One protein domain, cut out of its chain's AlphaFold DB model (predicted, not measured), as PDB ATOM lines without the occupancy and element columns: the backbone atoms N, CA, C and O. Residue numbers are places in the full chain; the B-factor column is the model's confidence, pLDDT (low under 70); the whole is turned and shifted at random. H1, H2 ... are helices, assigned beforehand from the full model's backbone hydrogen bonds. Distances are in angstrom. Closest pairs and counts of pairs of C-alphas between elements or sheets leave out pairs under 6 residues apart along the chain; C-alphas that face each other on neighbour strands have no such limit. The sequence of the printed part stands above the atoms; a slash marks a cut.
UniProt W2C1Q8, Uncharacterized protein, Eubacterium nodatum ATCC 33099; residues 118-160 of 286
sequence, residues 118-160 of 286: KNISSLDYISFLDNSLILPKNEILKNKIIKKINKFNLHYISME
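This is residues 118 to 160 of the 286 residues of an uncharacterized protein of Eubacterium nodatum ATCC 33099 (UniProt W2C1Q8). Two helices held apart, H1 and H2, are joined by an outstretched link in a wide, open bend. After H2 the last stretch, residues 152 to 160, folds back into the open space between H2 and the link, while residues 118 to 125, of which 122 to 125 belong to H1, stick out at the other end. The printed part has 43 residues, with H1 then H2 and no named strand: all helix. It is loose, with a radius of gyration of the C-alphas of 11.7 A, and elongated, spanning 34 by 20 by 20 A.

H1, residues 122 to 130, begins at C-alpha (29.682, -94.369, 166.269) and measures 12.5 A. H2, residues 139 to 151, measures 18.2 A and ends at C-alpha (43.003, -94.190, 179.335).

H1 and H2 are apart, with a short link of 8 residues between them. In H1 and H2 every O i to N i+4 pair is within hydrogen-bond range.

The two C-alphas farthest apart, those of Asn 119 and Glu 139, are 34.4 A apart. The printed part has no cut. Its mean pLDDT is 71.8; residues 118 to 127, 130 to 131 and 154 to 160 are under 70.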
ATOM      1  N   LYS A 118      24.920 -84.709 167.070       56.06
ATOM      2  CA  LYS A 118      24.544 -85.672 168.117       56.06
ATOM      3  C   LYS A 118      23.943 -86.967 167.553       56.06
ATOM      4  O   LYS A 118      23.905 -87.952 168.276       56.06
ATOM      5  N   ASN A 119      23.519 -86.959 166.288       58.31
ATOM      6  CA  ASN A 119      22.868 -88.091 165.622       58.31
ATOM      7  C   ASN A 119      23.815 -88.880 164.699       58.31
ATOM      8  O   ASN A 119      23.354 -89.706 163.921       58.31
ATOM      9  N   ILE A 120      25.117 -88.596 164.738       64.50
ATOM     10  CA  ILE A 120      26.120 -89.300 163.932       64.50
ATOM     11  C   ILE A 120      26.377 -90.690 164.526       64.50
ATOM     12  O   ILE A 120      26.442 -90.835 165.750       64.50
ATOM     13  N   SER A 121      26.516 -91.705 163.669       64.06
ATOM     14  CA  SER A 121      26.773 -93.075 164.113       64.06
ATOM     15  C   SER A 121      28.165 -93.185 164.744       64.06
ATOM     16  O   SER A 121      29.087 -92.450 164.394       64.06
ATOM     17  N   SER A 122      28.360 -94.120 165.674       67.75
ATOM     18  CA  SER A 122      29.682 -94.369 166.269       67.75
ATOM     19  C   SER A 122      30.752 -94.730 165.226       67.75
ATOM     20  O   SER A 122      31.921 -94.415 165.434       67.75
ATOM     21  N   LEU A 123      30.360 -95.327 164.096       64.31
ATOM     22  CA  LEU A 123      31.245 -95.658 162.973       64.31
ATOM     23  C   LEU A 123      31.788 -94.414 162.265       64.31
ATOM     24  O   LEU A 123      32.976 -94.356 161.960       64.31
ATOM     25  N   ASP A 124      30.960 -93.390 162.074       66.44
ATOM     26  CA  ASP A 124      31.388 -92.127 161.464       66.44
ATOM     27  C   ASP A 124      32.395 -91.382 162.361       66.44
ATOM     28  O   ASP A 124      33.323 -90.738 161.872       66.44
ATOM     29  N   TYR A 125      32.246 -91.492 163.689       69.31
ATOM     30  CA  TYR A 125      33.223 -90.959 164.645       69.31
ATOM     31  C   TYR A 125      34.574 -91.674 164.547       69.31
ATOM     32  O   TYR A 125      35.607 -91.012 164.614       69.31
ATOM     33  N   ILE A 126      34.569 -93.002 164.388       68.94
ATOM     34  CA  ILE A 126      35.795 -93.794 164.208       68.94
ATOM     35  C   ILE A 126      36.453 -93.429 162.876       68.94
ATOM     36  O   ILE A 126      37.609 -93.025 162.874       68.94
ATOM     37  N   SER A 127      35.696 -93.424 161.777       67.19
ATOM     38  CA  SER A 127      36.202 -93.032 160.456       67.19
ATOM     39  C   SER A 127      36.794 -91.616 160.450       67.19
ATOM     40  O   SER A 127      37.815 -91.357 159.810       67.19
ATOM     41  N   PHE A 128      36.200 -90.685 161.201       70.62
ATOM     42  CA  PHE A 128      36.761 -89.348 161.362       70.62
ATOM     43  C   PHE A 128      38.080 -89.349 162.142       70.62
ATOM     44  O   PHE A 128      39.004 -88.619 161.777       70.62
ATOM     45  N   LEU A 129      38.170 -90.125 163.225       71.25
ATOM     46  CA  LEU A 129      39.395 -90.242 164.018       71.25
ATOM     47  C   LEU A 129      40.523 -90.889 163.210       71.25
ATOM     48  O   LEU A 129      41.637 -90.372 163.251       71.25
ATOM     49  N   ASP A 130      40.215 -91.921 162.429       67.25
ATOM     50  CA  ASP A 130      41.175 -92.605 161.556       67.25
ATOM     51  C   ASP A 130      41.738 -91.662 160.476       67.25
ATOM     52  O   ASP A 130      42.902 -91.755 160.107       67.25
ATOM     53  N   ASN A 131      40.943 -90.687 160.021       67.31
ATOM     54  CA  ASN A 131      41.351 -89.689 159.026       67.31
ATOM     55  C   ASN A 131      41.800 -88.344 159.636       67.31
ATOM     56  O   ASN A 131      41.951 -87.343 158.927       67.31
ATOM     57  N   SER A 132      41.975 -88.270 160.959       72.31
ATOM     58  CA  SER A 132      42.309 -87.021 161.645       72.31
ATOM     59  C   SER A 132      43.808 -86.806 161.763       72.31
ATOM     60  O   SER A 132      44.520 -87.549 162.433       72.31
ATOM     61  N   LEU A 133      44.277 -85.671 161.243       72.12
ATOM     62  CA  LEU A 133      45.649 -85.241 161.462       72.12
ATOM     63  C   LEU A 133      45.813 -84.440 162.758       72.12
ATOM     64  O   LEU A 133      45.218 -83.371 162.938       72.12
ATOM     65  N   ILE A 134      46.711 -84.908 163.625       74.62
ATOM     66  CA  ILE A 134      47.072 -84.229 164.871       74.62
ATOM     67  C   ILE A 134      48.493 -83.675 164.762       74.62
ATOM     68  O   ILE A 134      49.464 -84.414 164.655       74.62
ATOM     69  N   LEU A 135      48.615 -82.348 164.862       73.25
ATOM     70  CA  LEU A 135      49.893 -81.630 164.875       73.25
ATOM     71  C   LEU A 135      50.179 -81.119 166.297       73.25
ATOM     72  O   LEU A 135      49.774 -80.003 166.649       73.25
ATOM     73  N   PRO A 136      50.816 -81.924 167.166       73.19
ATOM     74  CA  PRO A 136      51.140 -81.485 168.513       73.19
ATOM     75  C   PRO A 136      52.201 -80.380 168.468       73.19
ATOM     76  O   PRO A 136      53.244 -80.520 167.839       73.19
ATOM     77  N   LYS A 137      51.958 -79.277 169.187       74.75
ATOM     78  CA  LYS A 137      52.916 -78.158 169.289       74.75
ATOM     79  C   LYS A 137      54.216 -78.539 170.006       74.75
ATOM     80  O   LYS A 137      55.223 -77.867 169.830       74.75
ATOM     81  N   ASN A 138      54.171 -79.555 170.867       79.25
ATOM     82  CA  ASN A 138      55.317 -80.065 171.611       79.25
ATOM     83  C   ASN A 138      55.121 -81.541 172.008       79.25
ATOM     84  O   ASN A 138      53.996 -82.050 172.062       79.25
ATOM     85  N   GLU A 139      56.223 -82.211 172.351       78.06
ATOM     86  CA  GLU A 139      56.237 -83.614 172.804       78.06
ATOM     87  C   GLU A 139      55.407 -83.832 174.087       78.06
ATOM     88  O   GLU A 139      54.789 -84.877 174.277       78.06
ATOM     89  N   ILE A 140      55.291 -82.818 174.954       81.25
ATOM     90  CA  ILE A 140      54.477 -82.900 176.178       81.25
ATOM     91  C   ILE A 140      52.985 -83.066 175.843       81.25
ATOM     92  O   ILE A 140      52.305 -83.890 176.462       81.25
ATOM     93  N   LEU A 141      52.449 -82.303 174.879       80.94
ATOM     94  CA  LEU A 141      51.060 -82.462 174.438       80.94
ATOM     95  C   LEU A 141      50.847 -83.805 173.747       80.94
ATOM     96  O   LEU A 141      49.839 -84.453 174.025       80.94
ATOM     97  N   LYS A 142      51.788 -84.238 172.905       79.81
ATOM     98  CA  LYS A 142      51.738 -85.556 172.261       79.81
ATOM     99  C   LYS A 142      51.610 -86.669 173.303       79.81
ATOM    100  O   LYS A 142      50.676 -87.463 173.244       79.81
ATOM    101  N   ASN A 143      52.444 -86.645 174.341       80.81
ATOM    102  CA  ASN A 143      52.388 -87.622 175.429       80.81
ATOM    103  C   ASN A 143      51.085 -87.546 176.241       80.81
ATOM    104  O   ASN A 143      50.572 -88.573 176.683       80.81
ATOM    105  N   LYS A 144      50.503 -86.352 176.422       85.00
ATOM    106  CA  LYS A 144      49.172 -86.209 177.040       85.00
ATOM    107  C   LYS A 144      48.063 -86.819 176.179       85.00
ATOM    108  O   LYS A 144      47.133 -87.395 176.740       85.00
ATOM    109  N   ILE A 145      48.152 -86.691 174.856       81.12
ATOM    110  CA  ILE A 145      47.202 -87.289 173.909       81.12
ATOM    111  C   ILE A 145      47.319 -88.815 173.957       81.12
ATOM    112  O   ILE A 145      46.314 -89.469 174.215       81.12
ATOM    113  N   ILE A 146      48.537 -89.364 173.870       80.19
ATOM    114  CA  ILE A 146      48.803 -90.810 174.013       80.19
ATOM    115  C   ILE A 146      48.225 -91.347 175.331       80.19
ATOM    116  O   ILE A 146      47.493 -92.332 175.344       80.19
ATOM    117  N   LYS A 147      48.482 -90.664 176.456       83.56
ATOM    118  CA  LYS A 147      47.938 -91.068 177.764       83.56
ATOM    119  C   LYS A 147      46.409 -91.064 177.797       83.56
ATOM    120  O   LYS A 147      45.826 -91.923 178.452       83.56
ATOM    121  N   LYS A 148      45.753 -90.109 177.127       83.06
ATOM    122  CA  LYS A 148      44.287 -90.085 177.023       83.06
ATOM    123  C   LYS A 148      43.767 -91.227 176.154       83.06
ATOM    124  O   LYS A 148      42.835 -91.889 176.589       83.06
ATOM    125  N   ILE A 149      44.377 -91.477 174.997       78.88
ATOM    126  CA  ILE A 149      44.024 -92.596 174.105       78.88
ATOM    127  C   ILE A 149      44.078 -93.918 174.881       78.88
ATOM    128  O   ILE A 149      43.088 -94.645 174.921       78.88
ATOM    129  N   ASN A 150      45.169 -94.148 175.618       79.25
ATOM    130  CA  ASN A 150      45.327 -95.337 176.458       79.25
ATOM    131  C   ASN A 150      44.307 -95.386 177.607       79.25
ATOM    132  O   ASN A 150      43.750 -96.440 177.887       79.25
ATOM    133  N   LYS A 151      44.011 -94.253 178.260       84.31
ATOM    134  CA  LYS A 151      43.003 -94.190 179.335       84.31
ATOM    135  C   LYS A 151      41.598 -94.556 178.844       84.31
ATOM    136  O   LYS A 151      40.829 -95.135 179.604       84.31
ATOM    137  N   PHE A 152      41.255 -94.186 177.613       78.56
ATOM    138  CA  PHE A 152      39.956 -94.480 177.006       78.56
ATOM    139  C   PHE A 152      39.929 -95.820 176.253       78.56
ATOM    140  O   PHE A 152      38.942 -96.107 175.584       78.56
ATOM    141  N   ASN A 153      40.978 -96.645 176.379       70.31
ATOM    142  CA  ASN A 153      41.092 -97.954 175.733       70.31
ATOM    143  C   ASN A 153      40.939 -97.890 174.198       70.31
ATOM    144  O   ASN A 153      40.476 -98.838 173.565       70.31
ATOM    145  N   LEU A 154      41.328 -96.762 173.589       68.38
ATOM    146  CA  LEU A 154      41.239 -96.503 172.148       68.38
ATOM    147  C   LEU A 154      42.414 -97.153 171.394       68.38
ATOM    148  O   LEU A 154      43.050 -96.527 170.553       68.38
ATOM    149  N   HIS A 155      42.739 -98.404 171.730       60.56
ATOM    150  CA  HIS A 155      43.927 -99.116 171.242       60.56
ATOM    151  C   HIS A 155      43.936 -99.387 169.731       60.56
ATOM    152  O   HIS A 155      44.971 -99.768 169.198       60.56
ATOM    153  N   TYR A 156      42.810 -99.174 169.049       58.78
ATOM    154  CA  TYR A 156      42.696 -99.243 167.592       58.78
ATOM    155  C   TYR A 156      43.226 -97.989 166.879       58.78
ATOM    156  O   TYR A 156      43.434 -98.026 165.675       58.78
ATOM    157  N   ILE A 157      43.470 -96.892 167.605       61.78
ATOM    158  CA  ILE A 157      44.016 -95.658 167.034       61.78
ATOM    159  C   ILE A 157      45.545 -95.726 167.110       61.78
ATOM    160  O   ILE A 157      46.148 -95.347 168.121       61.78
ATOM    161  N   SER A 158      46.183 -96.220 166.047       60.31
ATOM    162  CA  SER A 158      47.628 -96.080 165.857       60.31
ATOM    163  C   SER A 158      47.944 -94.651 165.413       60.31
ATOM    164  O   SER A 158      47.335 -94.106 164.499       60.31
ATOM    165  N   MET A 159      48.890 -94.004 166.094       65.00
ATOM    166  CA  MET A 159      49.424 -92.724 165.629       65.00
ATOM    167  C   MET A 159      50.681 -92.985 164.820       65.00
ATOM    168  O   MET A 159      51.726 -93.312 165.386       65.00
ATOM    169  N   GLU A 160      50.576 -92.792 163.515       65.50
ATOM    170  CA  GLU A 160      51.711 -92.847 162.607       65.50
ATOM    171  C   GLU A 160      52.347 -91.464 162.463       65.50
ATOM    172  O   GLU A 160      51.715 -90.413 162.639       65.50
TER     173      GLU A 160